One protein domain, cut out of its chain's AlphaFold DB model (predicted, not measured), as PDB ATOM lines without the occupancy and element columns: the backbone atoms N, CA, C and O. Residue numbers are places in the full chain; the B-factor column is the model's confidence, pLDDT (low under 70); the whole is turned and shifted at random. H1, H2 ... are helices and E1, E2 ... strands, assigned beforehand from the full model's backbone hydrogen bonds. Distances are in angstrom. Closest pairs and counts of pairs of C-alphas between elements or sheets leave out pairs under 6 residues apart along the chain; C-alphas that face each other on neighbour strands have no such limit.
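This is residues 2 to 118 of the 119 residues of the protein "Ribosomal N-lysine methyltransferase set11" of Lygus hesperus (UniProt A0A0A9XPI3). A body of long loops holds a two-stranded hairpin, E1 and E2, towards one end and the helices H1, H2 and H3, while a single helical arm, residues 102 to 118 with H4 in it, sticks out far at the other end and makes much of the length. H1 and H2 meet near their last residues as a corner, short H3 sits near H2, and the loop tips at residues 17 to 22 and 49 to 54 stick out as well. The printed part has 117 residues, with four named helices and two named strands in the order H1, E1, E2, H2, H3, H4; the sheet, E1 - E2, is antiparallel. The class is mixed, helices and strands, with under half of the residues in named elements. The whole is loose, with a radius of gyration of the C-alphas of 19.0 A, and elongated, spanning 63 by 39 by 33 A.

H1, residues 2 to 12, touches H2, residues 80 to 87, the closest C-alphas being those of Ser 11 and Phe 87, 4.5 A apart. The two helices run opposite ways at a steep tilt of 58 degrees. E1, residues 42 to 47, and E2, residues 56 to 61, form a hairpin of antiparallel neighbours, with 151 degrees between their directions. N 43 and O 60 are 2.8 A apart and N 58 and O 45 are 2.8 A apart, both within hydrogen-bond range. Outside the named strands, residues 13 to 14 pair with residues 26 to 27, antiparallel, and residues 35 to 36 with residues 72 to 73, parallel. H3, residues 92 to 96, is close to H2 but not clearly touching; the closest C-alphas, those of Ala 80 and Val 94, are 6.0 A apart. H4, residues 104 to 116, touches no helix and is apart from H3. In H1, H2 and H3 every O i to N i+4 pair is within hydrogen-bond range; in H4, 8 of 9 are.

H1 begins at C-alpha 2, (41.862, 33.175, -107.247), and is 15.5 A long from first to last C-alpha. E1, 15.6 A, begins at C-alpha 42, (35.484, 4.368, -95.789), and E2 is 15.9 A long. H2 is 9.9 A and H3 6.2 A long. H4, 19.0 A, ends at C-alpha 116, (-8.315, 24.820, -106.772).

The two C-alphas farthest apart, those of Arg 52 and Thr 118, are 65.3 A apart. Without the stretches that stand free, the body has 88 residues and spans 33 by 31 by 24 A. The printed part has no cut. The links from H1 to E1, 29 residues, and from E2 to H2, 18 residues, are long. The mean pLDDT of the printed part is 87.7, and residues 17 to 22, 50 to 52 and 114 to 118 are under 70.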
ATOM      1  N   PHE A   2      42.955  33.231-108.247       95.88
ATOM      2  CA  PHE A   2      41.862  33.175-107.247       95.88
ATOM      3  C   PHE A   2      40.789  32.117-107.566       95.88
ATOM      4  O   PHE A   2      40.484  31.285-106.719       95.88
ATOM      5  N   CYS A   3      40.260  32.111-108.795       94.50
ATOM      6  CA  CYS A   3      39.222  31.157-109.201       94.50
ATOM      7  C   CYS A   3      39.699  29.698-109.147       94.50
ATOM      8  O   CYS A   3      38.925  28.821-108.784       94.50
ATOM      9  N   GLU A   4      40.968  29.444-109.466       93.56
ATOM     10  CA  GLU A   4      41.555  28.101-109.405       93.56
ATOM     11  C   GLU A   4      41.672  27.633-107.953       93.56
ATOM     12  O   GLU A   4      41.238  26.533-107.628       93.56
ATOM     13  N   CYS A   5      42.172  28.490-107.057       93.81
ATOM     14  CA  CYS A   5      42.218  28.190-105.626       93.81
ATOM     15  C   CYS A   5      40.814  27.971-105.048       93.81
ATOM     16  O   CYS A   5      40.613  27.055-104.256       93.81
ATOM     17  N   LEU A   6      39.834  28.777-105.466       93.00
ATOM     18  CA  LEU A   6      38.445  28.610-105.050       93.00
ATOM     19  C   LEU A   6      37.882  27.261-105.511       93.00
ATOM     20  O   LEU A   6      37.257  26.574-104.711       93.00
ATOM     21  N   ALA A   7      38.138  26.852-106.755       92.25
ATOM     22  CA  ALA A   7      37.705  25.551-107.266       92.25
ATOM     23  C   ALA A   7      38.311  24.381-106.467       92.25
ATOM     24  O   ALA A   7      37.615  23.405-106.185       92.25
ATOM     25  N   GLN A   8      39.572  24.495-106.033       92.19
ATOM     26  CA  GLN A   8      40.192  23.498-105.151       92.19
ATOM     27  C   GLN A   8      39.508  23.444-103.783       92.19
ATOM     28  O   GLN A   8      39.209  22.363-103.285       92.19
ATOM     29  N   VAL A   9      39.200  24.598-103.186       92.56
ATOM     30  CA  VAL A   9      38.477  24.633-101.909       92.56
ATOM     31  C   VAL A   9      37.076  24.047-102.061       92.56
ATOM     32  O   VAL A   9      36.682  23.234-101.235       92.56
ATOM     33  N   LEU A  10      36.330  24.393-103.112       91.81
ATOM     34  CA  LEU A  10      34.975  23.872-103.335       91.81
ATOM     35  C   LEU A  10      34.951  22.346-103.496       91.81
ATOM     36  O   LEU A  10      34.100  21.699-102.895       91.81
ATOM     37  N   SER A  11      35.908  21.780-104.231       93.25
ATOM     38  CA  SER A  11      35.932  20.345-104.551       93.25
ATOM     39  C   SER A  11      36.591  19.455-103.489       93.25
ATOM     40  O   SER A  11      36.390  18.243-103.518       93.25
ATOM     41  N   ARG A  12      37.397  20.012-102.570       93.12
ATOM     42  CA  ARG A  12      38.226  19.232-101.621       93.12
ATOM     43  C   ARG A  12      38.033  19.596-100.149       93.12
ATOM     44  O   ARG A  12      38.763  19.088 -99.298       93.12
ATOM     45  N   ASN A  13      37.114  20.506 -99.828       90.56
ATOM     46  CA  ASN A  13      36.910  20.906 -98.439       90.56
ATOM     47  C   ASN A  13      36.295  19.790 -97.585       90.56
ATOM     48  O   ASN A  13      35.478  18.997 -98.045       90.56
ATOM     49  N   PHE A  14      36.643  19.818 -96.305       88.81
ATOM     50  CA  PHE A  14      35.986  19.068 -95.246       88.81
ATOM     51  C   PHE A  14      35.374  20.033 -94.235       88.81
ATOM     52  O   PHE A  14      35.972  21.061 -93.897       88.81
ATOM     53  N   HIS A  15      34.202  19.670 -93.724       82.62
ATOM     54  CA  HIS A  15      33.504  20.385 -92.661       82.62
ATOM     55  C   HIS A  15      33.331  19.474 -91.446       82.62
ATOM     56  O   HIS A  15      33.200  18.257 -91.577       82.62
ATOM     57  N   ARG A  16      33.354  20.071 -90.252       76.94
ATOM     58  CA  ARG A  16      33.080  19.379 -88.993       76.94
ATOM     59  C   ARG A  16      31.729  19.836 -88.463       76.94
ATOM     60  O   ARG A  16      31.628  20.928 -87.909       76.94
ATOM     61  N   ASP A  17      30.726  18.978 -88.594       67.12
ATOM     62  CA  ASP A  17      29.341  19.303 -88.231       67.12
ATOM     63  C   ASP A  17      29.154  19.576 -86.728       67.12
ATOM     64  O   ASP A  17      28.287  20.346 -86.326       67.12
ATOM     65  N   GLU A  18      30.003  18.992 -85.879       65.25
ATOM     66  CA  GLU A  18      29.891  19.071 -84.416       65.25
ATOM     67  C   GLU A  18      30.418  20.387 -83.813       65.25
ATOM     68  O   GLU A  18      30.306  20.610 -82.602       65.25
ATOM     69  N   CYS A  19      31.010  21.277 -84.618       62.78
ATOM     70  CA  CYS A  19      31.537  22.530 -84.095       62.78
ATOM     71  C   CYS A  19      30.464  23.627 -84.066       62.78
ATOM     72  O   CYS A  19      30.023  24.138 -85.088       62.78
ATOM     73  N   THR A  20      30.082  24.056 -82.860       63.19
ATOM     74  CA  THR A  20      29.121  25.160 -82.648       63.19
ATOM     75  C   THR A  20      29.647  26.525 -83.101       63.19
ATOM     76  O   THR A  20      28.882  27.484 -83.227       63.19
ATOM     77  N   ARG A  21      30.956  26.639 -83.350       66.62
ATOM     78  CA  ARG A  21      31.578  27.812 -83.969       66.62
ATOM     79  C   ARG A  21      31.712  27.561 -85.465       66.62
ATOM     80  O   ARG A  21      32.048  26.457 -85.867       66.62
ATOM     81  N   ARG A  22      31.502  28.606 -86.276       60.91
ATOM     82  CA  ARG A  22      31.784  28.582 -87.720       60.91
ATOM     83  C   ARG A  22      33.290  28.424 -87.942       60.91
ATOM     84  O   ARG A  22      34.003  29.412 -88.096       60.91
ATOM     85  N   GLU A  23      33.769  27.191 -87.890       72.94
ATOM     86  CA  GLU A  23      35.082  26.839 -88.406       72.94
ATOM     87  C   GLU A  23      35.026  26.864 -89.934       72.94
ATOM     88  O   GLU A  23      34.014  26.517 -90.545       72.94
ATOM     89  N   GLY A  24      36.097  27.374 -90.543       74.31
ATOM     90  CA  GLY A  24      36.234  27.382 -91.993       74.31
ATOM     91  C   GLY A  24      36.474  25.975 -92.552       74.31
ATOM     92  O   GLY A  24      36.707  25.038 -91.788       74.31
ATOM     93  N   PRO A  25      36.453  25.826 -93.885       86.38
ATOM     94  CA  PRO A  25      36.743  24.555 -94.533       86.38
ATOM     95  C   PRO A  25      38.180  24.101 -94.256       86.38
ATOM     96  O   PRO A  25      39.117  24.904 -94.304       86.38
ATOM     97  N   TYR A  26      38.362  22.799 -94.037       88.62
ATOM     98  CA  TYR A  26      39.678  22.172 -93.939       88.62
ATOM     99  C   TYR A  26      40.077  21.567 -95.280       88.62
ATOM    100  O   TYR A  26      39.270  20.907 -95.931       88.62
ATOM    101  N   LEU A  27      41.338  21.746 -95.663       91.38
ATOM    102  CA  LEU A  27      41.976  20.921 -96.683       91.38
ATOM    103  C   LEU A  27      42.794  19.863 -95.954       91.38
ATOM    104  O   LEU A  27      43.624  20.205 -95.110       91.38
ATOM    105  N   LEU A  28      42.527  18.592 -96.247       91.62
ATOM    106  CA  LEU A  28      43.119  17.452 -95.549       91.62
ATOM    107  C   LEU A  28      43.935  16.607 -96.538       91.62
ATOM    108  O   LEU A  28      43.392  15.656 -97.111       91.62
ATOM    109  N   PRO A  29      45.224  16.937 -96.752       90.62
ATOM    110  CA  PRO A  29      46.069  16.217 -97.695       90.62
ATOM    111  C   PRO A  29      46.088  14.715 -97.414       90.62
ATOM    112  O   PRO A  29      46.340  14.281 -96.289       90.62
ATOM    113  N   GLY A  30      45.828  13.921 -98.450       90.69
ATOM    114  CA  GLY A  30      45.831  12.458 -98.380       90.69
ATOM    115  C   GLY A  30      44.482  11.847 -98.001       90.69
ATOM    116  O   GLY A  30      44.254  10.681 -98.307       90.69
ATOM    117  N   LEU A  31      43.567  12.622 -97.409       92.69
ATOM    118  CA  LEU A  31      42.157  12.237 -97.266       92.69
ATOM    119  C   LEU A  31      41.325  12.739 -98.443       92.69
ATOM    120  O   LEU A  31      40.422  12.052 -98.911       92.69
ATOM    121  N   ASP A  32      41.675  13.916 -98.947       92.75
ATOM    122  CA  ASP A  32      41.040  14.567-100.084       92.75
ATOM    123  C   ASP A  32      41.196  13.806-101.409       92.75
ATOM    124  O   ASP A  32      40.460  14.091-102.345       92.75
ATOM    125  N   ILE A  33      42.097  12.821-101.501       94.31
ATOM    126  CA  ILE A  33      42.278  11.950-102.676       94.31
ATOM    127  C   ILE A  33      41.171  10.897-102.840       94.31
ATOM    128  O   ILE A  33      41.005  10.341-103.927       94.31
ATOM    129  N   LEU A  34      40.438  10.585-101.770       95.81
ATOM    130  CA  LEU A  34      39.420   9.539-101.780       95.81
ATOM    131  C   LEU A  34      38.208  10.001-102.589       95.81
ATOM    132  O   LEU A  34      37.662  11.074-102.339       95.81
ATOM    133  N   ASN A  35      37.779   9.181-103.546       95.75
ATOM    134  CA  ASN A  35      36.648   9.496-104.414       95.75
ATOM    135  C   ASN A  35      35.308   9.279-103.711       95.75
ATOM    136  O   ASN A  35      35.222   8.577-102.703       95.75
ATOM    137  N   HIS A  36      34.260   9.851-104.299       95.25
ATOM    138  CA  HIS A  36      32.891   9.664-103.849       95.25
ATOM    139  C   HIS A  36      32.305   8.308-104.271       95.25
ATOM    140  O   HIS A  36      32.455   7.906-105.426       95.25
ATOM    141  N   ALA A  37      31.575   7.669-103.361       94.06
ATOM    142  CA  ALA A  37      30.498   6.727-103.665       94.06
ATOM    143  C   ALA A  37      29.370   6.913-102.641       94.06
ATOM    144  O   ALA A  37      29.652   7.246-101.483       94.06
ATOM    145  N   THR A  38      28.117   6.679-103.034       91.88
ATOM    146  CA  THR A  38      26.982   6.699-102.101       91.88
ATOM    147  C   THR A  38      27.122   5.577-101.068       91.88
ATOM    148  O   THR A  38      27.021   5.816 -99.865       91.88
ATOM    149  N   GLU A  39      27.487   4.372-101.515       92.38
ATOM    150  CA  GLU A  39      27.849   3.246-100.645       92.38
ATOM    151  C   GLU A  39      29.361   3.217-100.358       92.38
ATOM    152  O   GLU A  39      30.131   2.424-100.906       92.38
ATOM    153  N   ALA A  40      29.809   4.118 -99.485       94.81
ATOM    154  CA  ALA A  40      31.218   4.260 -99.140       94.81
ATOM    155  C   ALA A  40      31.768   3.089 -98.297       94.81
ATOM    156  O   ALA A  40      31.168   2.645 -97.314       94.81
ATOM    157  N   ASN A  41      32.977   2.629 -98.636       96.88
ATOM    158  CA  ASN A  41      33.719   1.621 -97.867       96.88
ATOM    159  C   ASN A  41      34.698   2.244 -96.849       96.88
ATOM    160  O   ASN A  41      35.374   1.519 -96.115       96.88
ATOM    161  N   VAL A  42      34.743   3.578 -96.772       97.00
ATOM    162  CA  VAL A  42      35.484   4.368 -95.789       97.00
ATOM    163  C   VAL A  42      34.552   5.391 -95.138       97.00
ATOM    164  O   VAL A  42      33.707   5.990 -95.795       97.00
ATOM    165  N   LYS A  43      34.749   5.630 -93.841       94.25
ATOM    166  CA  LYS A  43      34.190   6.771 -93.105       94.25
ATOM    167  C   LYS A  43      35.303   7.631 -92.517       94.25
ATOM    168  O   LYS A  43      36.390   7.131 -92.219       94.25
ATOM    169  N   LEU A  44      35.017   8.913 -92.326       91.31
ATOM    170  CA  LEU A  44      35.911   9.839 -91.643       91.31
ATOM    171  C   LEU A  44      35.600   9.854 -90.142       91.31
ATOM    172  O   LEU A  44      34.450  10.005 -89.744       91.31
ATOM    173  N   GLU A  45      36.628   9.731 -89.309       89.81
ATOM    174  CA  GLU A  45      36.551   9.959 -87.868       89.81
ATOM    175  C   GLU A  45      37.500  11.084 -87.469       89.81
ATOM    176  O   GLU A  45      38.662  11.119 -87.882       89.81
ATOM    177  N   VAL A  46      37.017  11.985 -86.616       86.56
ATOM    178  CA  VAL A  46      37.850  12.997 -85.967       86.56
ATOM    179  C   VAL A  46      38.201  12.495 -84.574       86.56
ATOM    180  O   VAL A  46      37.327  12.150 -83.782       86.56
ATOM    181  N   ARG A  47      39.494  12.432 -84.269       85.62
ATOM    182  CA  ARG A  47      40.027  11.960 -82.988       85.62
ATOM    183  C   ARG A  47      40.816  13.078 -82.317       85.62
ATOM    184  O   ARG A  47      41.500  13.843 -82.990       85.62
ATOM    185  N   GLY A  48      40.759  13.163 -80.991       81.75
ATOM    186  CA  GLY A  48      41.481  14.193 -80.233       81.75
ATOM    187  C   GLY A  48      40.784  15.559 -80.243       81.75
ATOM    188  O   GLY A  48      39.560  15.633 -80.257       81.75
ATOM    189  N   GLY A  49      41.555  16.650 -80.165       73.62
ATOM    190  CA  GLY A  49      41.014  18.020 -80.151       73.62
ATOM    191  C   GLY A  49      40.700  18.622 -78.785       73.62
ATOM    192  O   GLY A  49      40.064  19.671 -78.701       73.62
ATOM    193  N   GLY A  50      41.170  17.989 -77.710       67.38
ATOM    194  CA  GLY A  50      41.173  18.576 -76.368       67.38
ATOM    195  C   GLY A  50      42.417  19.435 -76.100       67.38
ATOM    196  O   GLY A  50      43.354  19.468 -76.890       67.38
ATOM    197  N   ARG A  51      42.489  20.066 -74.916       64.50
ATOM    198  CA  ARG A  51      43.604  20.951 -74.494       64.50
ATOM    199  C   ARG A  51      45.017  20.328 -74.550       64.50
ATOM    200  O   ARG A  51      45.983  21.062 -74.377       64.50
ATOM    201  N   ARG A  52      45.154  19.005 -74.711       68.88
ATOM    202  CA  ARG A  52      46.440  18.276 -74.667       68.88
ATOM    203  C   ARG A  52      46.668  17.283 -75.815       68.88
ATOM    204  O   ARG A  52      47.715  16.648 -75.831       68.88
ATOM    205  N   HIS A  53      45.721  17.128 -76.741       73.50
ATOM    206  CA  HIS A  53      45.826  16.135 -77.814       73.50
ATOM    207  C   HIS A  53      45.546  16.777 -79.166       73.50
ATOM    208  O   HIS A  53      44.516  17.430 -79.338       73.50
ATOM    209  N   GLU A  54      46.462  16.559 -80.107       80.69
ATOM    210  CA  GLU A  54      46.322  16.984 -81.495       80.69
ATOM    211  C   GLU A  54      45.036  16.410 -82.109       80.69
ATOM    212  O   GLU A  54      44.627  15.287 -81.795       80.69
ATOM    213  N   VAL A  55      44.367  17.209 -82.942       84.00
ATOM    214  CA  VAL A  55      43.229  16.739 -83.737       84.00
ATOM    215  C   VAL A  55      43.779  15.892 -84.874       84.00
ATOM    216  O   VAL A  55      44.586  16.370 -85.664       84.00
ATOM    217  N   SER A  56      43.303  14.661 -84.991       88.06
ATOM    218  CA  SER A  56      43.611  13.779 -86.109       88.06
ATOM    219  C   SER A  56      42.341  13.478 -86.892       88.06
ATOM    220  O   SER A  56      41.340  13.035 -86.330       88.06
ATOM    221  N   PHE A  57      42.397  13.701 -88.200       89.25
ATOM    222  CA  PHE A  57      41.377  13.264 -89.144       89.25
ATOM    223  C   PHE A  57      41.800  11.900 -89.688       89.25
ATOM    224  O   PHE A  57      42.888  11.762 -90.240       89.25
ATOM    225  N   THR A  58      40.974  10.877 -89.484       91.12
ATOM    226  CA  THR A  58      41.310   9.487 -89.813       91.12
ATOM    227  C   THR A  58      40.255   8.888 -90.735       91.12
ATOM    228  O   THR A  58      39.077   8.860 -90.393       91.12
ATOM    229  N   ALA A  59      40.676   8.361 -91.884       93.38
ATOM    230  CA  ALA A  59      39.848   7.500 -92.725       93.38
ATOM    231  C   ALA A  59      39.889   6.060 -92.199       93.38
ATOM    232  O   ALA A  59      40.967   5.499 -92.000       93.38
ATOM    233  N   ILE A  60      38.724   5.459 -91.970       95.56
ATOM    234  CA  ILE A  60      38.602   4.097 -91.444       95.56
ATOM    235  C   ILE A  60      37.674   3.307 -92.340       95.56
ATOM    236  O   ILE A  60      36.606   3.782 -92.719       95.56
ATOM    237  N   THR A  61      38.075   2.084 -92.661       97.06
ATOM    238  CA  THR A  61      37.278   1.199 -93.499       97.06
ATOM    239  C   THR A  61      36.045   0.716 -92.735       97.06
ATOM    240  O   THR A  61      36.130   0.330 -91.569       97.06
ATOM    241  N   THR A  62      34.884   0.718 -93.383       96.62
ATOM    242  CA  THR A  62      33.618   0.239 -92.794       96.62
ATOM    243  C   THR A  62      33.456  -1.277 -92.912       96.62
ATOM    244  O   THR A  62      32.630  -1.873 -92.226       96.62
ATOM    245  N   ARG A  63      34.280  -1.911 -93.753       96.56
ATOM    246  CA  ARG A  63      34.345  -3.358 -93.979       96.56
ATOM    247  C   ARG A  63      35.758  -3.785 -94.408       96.56
ATOM    248  O   ARG A  63      36.580  -2.917 -94.705       96.56
ATOM    249  N   PRO A  64      36.062  -5.095 -94.473       97.44
ATOM    250  CA  PRO A  64      37.285  -5.578 -95.109       97.44
ATOM    251  C   PRO A  64      37.393  -5.112 -96.569       97.44
ATOM    252  O   PRO A  64      36.388  -5.059 -97.285       97.44
ATOM    253  N   ILE A  65      38.618  -4.795 -96.995       97.19
ATOM    254  CA  ILE A  65      38.935  -4.273 -98.330       97.19
ATOM    255  C   ILE A  65      39.778  -5.297 -99.083       97.19
ATOM    256  O   ILE A  65      40.776  -5.800 -98.557       97.19
ATOM    257  N   ALA A  66      39.381  -5.613-100.312       97.62
ATOM    258  CA  ALA A  66      40.132  -6.524-101.159       97.62
ATOM    259  C   ALA A  66      41.383  -5.848-101.746       97.62
ATOM    260  O   ALA A  66      41.462  -4.632-101.919       97.62
ATOM    261  N   ARG A  67      42.390  -6.650-102.104       97.19
ATOM    262  CA  ARG A  67      43.594  -6.127-102.759       97.19
ATOM    263  C   ARG A  67      43.225  -5.485-104.101       97.19
ATOM    264  O   ARG A  67      42.663  -6.151-104.961       97.19
ATOM    265  N   GLY A  68      43.621  -4.226-104.286       97.38
ATOM    266  CA  GLY A  68      43.344  -3.461-105.507       97.38
ATOM    267  C   GLY A  68      41.949  -2.837-105.552       97.38
ATOM    268  O   GLY A  68      41.641  -2.137-106.510       97.38
ATOM    269  N   GLU A  69      41.122  -3.056-104.529       97.25
ATOM    270  CA  GLU A  69      39.850  -2.361-104.387       97.25
ATOM    271  C   GLU A  69      40.090  -0.882-104.059       97.25
ATOM    272  O   GLU A  69      40.938  -0.537-103.232       97.25
ATOM    273  N   GLN A  70      39.338  -0.004-104.718       96.62
ATOM    274  CA  GLN A  70      39.402   1.425-104.458       96.62
ATOM    275  C   GLN A  70      38.686   1.783-103.152       96.62
ATOM    276  O   GLN A  70      37.629   1.243-102.825       96.62
ATOM    277  N   LEU A  71      39.267   2.727-102.416       97.00
ATOM    278  CA  LEU A  71      38.659   3.319-101.232       97.00
ATOM    279  C   LEU A  71      37.800   4.522-101.630       97.00
ATOM    280  O   LEU A  71      38.262   5.414-102.346       97.00
ATOM    281  N   PHE A  72      36.570   4.544-101.131       96.81
ATOM    282  CA  PHE A  72      35.574   5.572-101.390       96.81
ATOM    283  C   PHE A  72      35.060   6.163-100.081       96.81
ATOM    284  O   PHE A  72      34.747   5.429 -99.142       96.81
ATOM    285  N   LEU A  73      34.941   7.489-100.051       95.19
ATOM    286  CA  LEU A  73      34.218   8.249 -99.035       95.19
ATOM    287  C   LEU A  73      32.835   8.636 -99.569       95.19
ATOM    288  O   LEU A  73      32.640   8.790-100.771       95.19
ATOM    289  N   CYS A  74      31.880   8.881 -98.677       93.69
ATOM    290  CA  CYS A  74      30.658   9.587 -99.043       93.69
ATOM    291  C   CYS A  74      30.874  11.079 -98.767       93.69
ATOM    292  O   CYS A  74      31.247  11.445 -97.654       93.69
ATOM    293  N   TYR A  75      30.673  11.939 -99.770       92.75
ATOM    294  CA  TYR A  75      30.811  13.394 -99.611       92.75
ATOM    295  C   TYR A  75      29.562  14.015 -98.960       92.75
ATOM    296  O   TYR A  75      29.542  15.210 -98.673       92.75
ATOM    297  N   GLY A  76      28.540  13.193 -98.708       89.00
ATOM    298  CA  GLY A  76      27.243  13.564 -98.164       89.00
ATOM    299  C   GLY A  76      26.123  13.381 -99.182       89.00
ATOM    300  O   GLY A  76      26.361  13.075-100.352       89.00
ATOM    301  N   ASP A  77      24.896  13.623 -98.730       88.44
ATOM    302  CA  ASP A  77      23.708  13.596 -99.579       88.44
ATOM    303  C   ASP A  77      23.669  14.875-100.425       88.44
ATOM    304  O   ASP A  77      23.239  15.951 -99.990       88.44
ATOM    305  N   ILE A  78      24.185  14.778-101.648       89.75
ATOM    306  CA  ILE A  78      24.385  15.904-102.558       89.75
ATOM    307  C   ILE A  78      23.699  15.583-103.891       89.75
ATOM    308  O   ILE A  78      23.934  14.538-104.483       89.75
ATOM    309  N   GLY A  79      22.862  16.498-104.384       90.75
ATOM    310  CA  GLY A  79      22.248  16.355-105.709       90.75
ATOM    311  C   GLY A  79      23.265  16.527-106.844       90.75
ATOM    312  O   GLY A  79      24.258  17.252-106.710       90.75
ATOM    313  N   ALA A  80      22.988  15.926-107.996       94.12
ATOM    314  CA  ALA A  80      23.842  15.914-109.179       94.12
ATOM    315  C   ALA A  80      24.250  17.321-109.638       94.12
ATOM    316  O   ALA A  80      25.400  17.543-110.019       94.12
ATOM    317  N   ALA A  81      23.346  18.300-109.535       93.31
ATOM    318  CA  ALA A  81      23.645  19.692-109.867       93.31
ATOM    319  C   ALA A  81      24.846  20.235-109.070       93.31
ATOM    320  O   ALA A  81      25.720  20.887-109.639       93.31
ATOM    321  N   ARG A  82      24.924  19.918-107.770       92.12
ATOM    322  CA  ARG A  82      26.046  20.324-106.914       92.12
ATOM    323  C   ARG A  82      27.308  19.524-107.210       92.12
ATOM    324  O   ARG A  82      28.385  20.110-107.206       92.12
ATOM    325  N   PHE A  83      27.194  18.233-107.532       94.50
ATOM    326  CA  PHE A  83      28.338  17.442-108.000       94.50
ATOM    327  C   PHE A  83      29.005  18.066-109.229       94.50
ATOM    328  O   PHE A  83      30.225  18.226-109.254       94.50
ATOM    329  N   VAL A  84      28.216  18.536-110.196       94.25
ATOM    330  CA  VAL A  84      28.736  19.226-111.384       94.25
ATOM    331  C   VAL A  84      29.378  20.568-111.025       94.25
ATOM    332  O   VAL A  84      30.479  20.863-111.487       94.25
ATOM    333  N   THR A  85      28.728  21.395-110.203       92.88
ATOM    334  CA  THR A  85      29.231  22.751-109.929       92.88
ATOM    335  C   THR A  85      30.410  22.775-108.960       92.88
ATOM    336  O   THR A  85      31.345  23.549-109.159       92.88
ATOM    337  N   GLU A  86      30.382  21.951-107.913       92.94
ATOM    338  CA  GLU A  86      31.357  21.983-106.814       92.94
ATOM    339  C   GLU A  86      32.505  20.990-107.022       92.94
ATOM    340  O   GLU A  86      33.643  21.332-106.709       92.94
ATOM    341  N   PHE A  87      32.239  19.823-107.622       94.06
ATOM    342  CA  PHE A  87      33.217  18.734-107.773       94.06
ATOM    343  C   PHE A  87      33.562  18.393-109.232       94.06
ATOM    344  O   PHE A  87      34.491  17.628-109.483       94.06
ATOM    345  N   GLN A  88      32.836  18.967-110.198       94.19
ATOM    346  CA  GLN A  88      33.079  18.844-111.638       94.19
ATOM    347  C   GLN A  88      33.041  17.401-112.179       94.19
ATOM    348  O   GLN A  88      33.710  17.086-113.163       94.19
ATOM    349  N   PHE A  89      32.223  16.528-111.582       95.00
ATOM    350  CA  PHE A  89      31.972  15.179-112.101       95.00
ATOM    351  C   PHE A  89      30.516  14.742-111.896       95.00
ATOM    352  O   PHE A  89      29.775  15.342-111.124       95.00
ATOM    353  N   ILE A  90      30.112  13.679-112.594       94.62
ATOM    354  CA  ILE A  90      28.837  12.991-112.388       94.62
ATOM    355  C   ILE A  90      29.003  11.500-112.696       94.62
ATOM    356  O   ILE A  90      29.721  11.131-113.627       94.62
ATOM    357  N   THR A  91      28.359  10.638-111.913       93.12
ATOM    358  CA  THR A  91      28.362   9.178-112.105       93.12
ATOM    359  C   THR A  91      26.930   8.645-112.149       93.12
ATOM    360  O   THR A  91      25.986   9.344-111.785       93.12
ATOM    361  N   GLN A  92      26.755   7.395-112.591       94.19
ATOM    362  CA  GLN A  92      25.445   6.731-112.541       94.19
ATOM    363  C   GLN A  92      24.935   6.567-111.102       94.19
ATOM    364  O   GLN A  92      23.743   6.702-110.862       94.19
ATOM    365  N   ASP A  93      25.845   6.345-110.152       91.31
ATOM    366  CA  ASP A  93      25.540   6.275-108.719       91.31
ATOM    367  C   ASP A  93      24.975   7.606-108.192       91.31
ATOM    368  O   ASP A  93      23.924   7.630-107.557       91.31
ATOM    369  N   VAL A  94      25.596   8.732-108.572       93.62
ATOM    370  CA  VAL A  94      25.095  10.080-108.245       93.62
ATOM    371  C   VAL A  94      23.718  10.332-108.862       93.62
ATOM    372  O   VAL A  94      22.847  10.889-108.203       93.62
ATOM    373  N   LEU A  95      23.495   9.917-110.114       93.81
ATOM    374  CA  LEU A  95      22.198  10.078-110.782       93.81
ATOM    375  C   LEU A  95      21.089   9.247-110.123       93.81
ATOM    376  O   LEU A  95      19.948   9.696-110.062       93.81
ATOM    377  N   ALA A  96      21.415   8.054-109.620       93.56
ATOM    378  CA  ALA A  96      20.462   7.195-108.923       93.56
ATOM    379  C   ALA A  96      19.985   7.790-107.585       93.56
ATOM    380  O   ALA A  96      18.881   7.482-107.142       93.56
ATOM    381  N   HIS A  97      20.790   8.669-106.982       91.25
ATOM    382  CA  HIS A  97      20.513   9.339-105.708       91.25
ATOM    383  C   HIS A  97      20.315  10.854-105.870       91.25
ATOM    384  O   HIS A  97      20.482  11.615-104.915       91.25
ATOM    385  N   ASP A  98      19.981  11.308-107.082       93.38
ATOM    386  CA  ASP A  98      19.821  12.730-107.357       93.38
ATOM    387  C   ASP A  98      18.648  13.332-106.567       93.38
ATOM    388  O   ASP A  98      17.633  12.690-106.288       93.38
ATOM    389  N   MET A  99      18.789  14.605-106.212       88.81
ATOM    390  CA  MET A  99      17.829  15.340-105.405       88.81
ATOM    391  C   MET A  99      17.539  16.702-106.017       88.81
ATOM    392  O   MET A  99      18.439  17.499-106.290       88.81
ATOM    393  N   VAL A 100      16.249  17.018-106.118       85.12
ATOM    394  CA  VAL A 100      15.770  18.347-106.502       85.12
ATOM    395  C   VAL A 100      15.330  19.097-105.251       85.12
ATOM    396  O   VAL A 100      14.625  18.561-104.397       85.12
ATOM    397  N   ARG A 101      15.745  20.360-105.128       83.06
ATOM    398  CA  ARG A 101      15.335  21.229-104.020       83.06
ATOM    399  C   ARG A 101      14.203  22.130-104.483       83.06
ATOM    400  O   ARG A 101      14.353  22.860-105.457       83.06
ATOM    401  N   PHE A 102      13.110  22.125-103.733       87.12
ATOM    402  CA  PHE A 102      12.021  23.078-103.901       87.12
ATOM    403  C   PHE A 102      12.141  24.164-102.841       87.12
ATOM    404  O   PHE A 102      12.428  23.886-101.674       87.12
ATOM    405  N   SER A 103      11.924  25.415-103.239       91.38
ATOM    406  CA  SER A 103      11.763  26.483-102.262       91.38
ATOM    407  C   SER A 103      10.425  26.299-101.539       91.38
ATOM    408  O   SER A 103       9.448  25.840-102.130       91.38
ATOM    409  N   VAL A 104      10.364  26.668-100.257       93.06
ATOM    410  CA  VAL A 104       9.106  26.612 -99.491       93.06
ATOM    411  C   VAL A 104       7.971  27.378-100.192       93.06
ATOM    412  O   VAL A 104       6.884  26.815-100.289       93.06
ATOM    413  N   PRO A 105       8.189  28.585-100.759       93.81
ATOM    414  CA  PRO A 105       7.158  29.261-101.546       93.81
ATOM    415  C   PRO A 105       6.666  28.435-102.739       93.81
ATOM    416  O   PRO A 105       5.466  28.315-102.935       93.81
ATOM    417  N   CYS A 106       7.574  27.787-103.476       92.38
ATOM    418  CA  CYS A 106       7.197  26.927-104.599       92.38
ATOM    419  C   CYS A 106       6.302  25.761-104.148       92.38
ATOM    420  O   CYS A 106       5.319  25.455-104.815       92.38
ATOM    421  N   LEU A 107       6.592  25.157-102.991       91.38
ATOM    422  CA  LEU A 107       5.747  24.104-102.419       91.38
ATOM    423  C   LEU A 107       4.357  24.625-102.018       91.38
ATOM    424  O   LEU A 107       3.361  23.947-102.265       91.38
ATOM    425  N   ILE A 108       4.282  25.824-101.426       93.44
ATOM    426  CA  ILE A 108       3.013  26.471-101.052       93.44
ATOM    427  C   ILE A 108       2.162  26.750-102.295       93.44
ATOM    428  O   ILE A 108       0.963  26.459-102.289       93.44
ATOM    429  N   ASP A 109       2.775  27.267-103.358       92.50
ATOM    430  CA  ASP A 109       2.089  27.563-104.616       92.50
ATOM    431  C   ASP A 109       1.541  26.284-105.260       92.50
ATOM    432  O   ASP A 109       0.371  26.233-105.640       92.50
ATOM    433  N   MET A 110       2.347  25.218-105.312       88.06
ATOM    434  CA  MET A 110       1.922  23.914-105.833       88.06
ATOM    435  C   MET A 110       0.741  23.334-105.044       88.06
ATOM    436  O   MET A 110      -0.241  22.891-105.639       88.06
ATOM    437  N   ALA A 111       0.809  23.369-103.709       89.69
ATOM    438  CA  ALA A 111      -0.252  22.851-102.845       89.69
ATOM    439  C   ALA A 111      -1.555  23.660-102.981       89.69
ATOM    440  O   ALA A 111      -2.649  23.095-103.002       89.69
ATOM    441  N   SER A 112      -1.436  24.982-103.118       88.75
ATOM    442  CA  SER A 112      -2.576  25.895-103.243       88.75
ATOM    443  C   SER A 112      -3.273  25.768-104.602       88.75
ATOM    444  O   SER A 112      -4.496  25.869-104.674       88.75
ATOM    445  N   GLN A 113      -2.528  25.485-105.676       76.38
ATOM    446  CA  GLN A 113      -3.103  25.202-106.995       76.38
ATOM    447  C   GLN A 113      -3.834  23.855-107.031       76.38
ATOM    448  O   GLN A 113      -4.882  23.752-107.660       76.38
ATOM    449  N   GLN A 114      -3.344  22.836-106.323       60.69
ATOM    450  CA  GLN A 114      -3.987  21.517-106.273       60.69
ATOM    451  C   GLN A 114      -5.379  21.555-105.610       60.69
ATOM    452  O   GLN A 114      -6.298  20.858-106.047       60.69
ATOM    453  N   LEU A 115      -5.554  22.417-104.602       56.75
ATOM    454  CA  LEU A 115      -6.841  22.655-103.937       56.75
ATOM    455  C   LEU A 115      -7.869  23.346-104.849       56.75
ATOM    456  O   LEU A 115      -9.061  23.116-104.691       56.75
ATOM    457  N   ALA A 116      -7.426  24.136-105.831       56.22
ATOM    458  CA  ALA A 116      -8.315  24.820-106.772       56.22
ATOM    459  C   ALA A 116      -8.893  23.903-107.871       56.22
ATOM    460  O   ALA A 116      -9.882  24.264-108.498       56.22
ATOM    461  N   PHE A 117      -8.297  22.728-108.115       54.09
ATOM    462  CA  PHE A 117      -8.778  21.749-109.108       54.09
ATOM    463  C   PHE A 117      -9.640  20.627-108.508       54.09
ATOM    464  O   PHE A 117     -10.101  19.751-109.239       54.09
ATOM    465  N   THR A 118      -9.830  20.613-107.186       53.25
ATOM    466  CA  THR A 118     -10.622  19.597-106.467       53.25
ATOM    467  C   THR A 118     -11.917  20.145-105.854       53.25
ATOM    468  O   THR A 118     -12.672  19.380-105.255       53.25
TER     469      THR A 118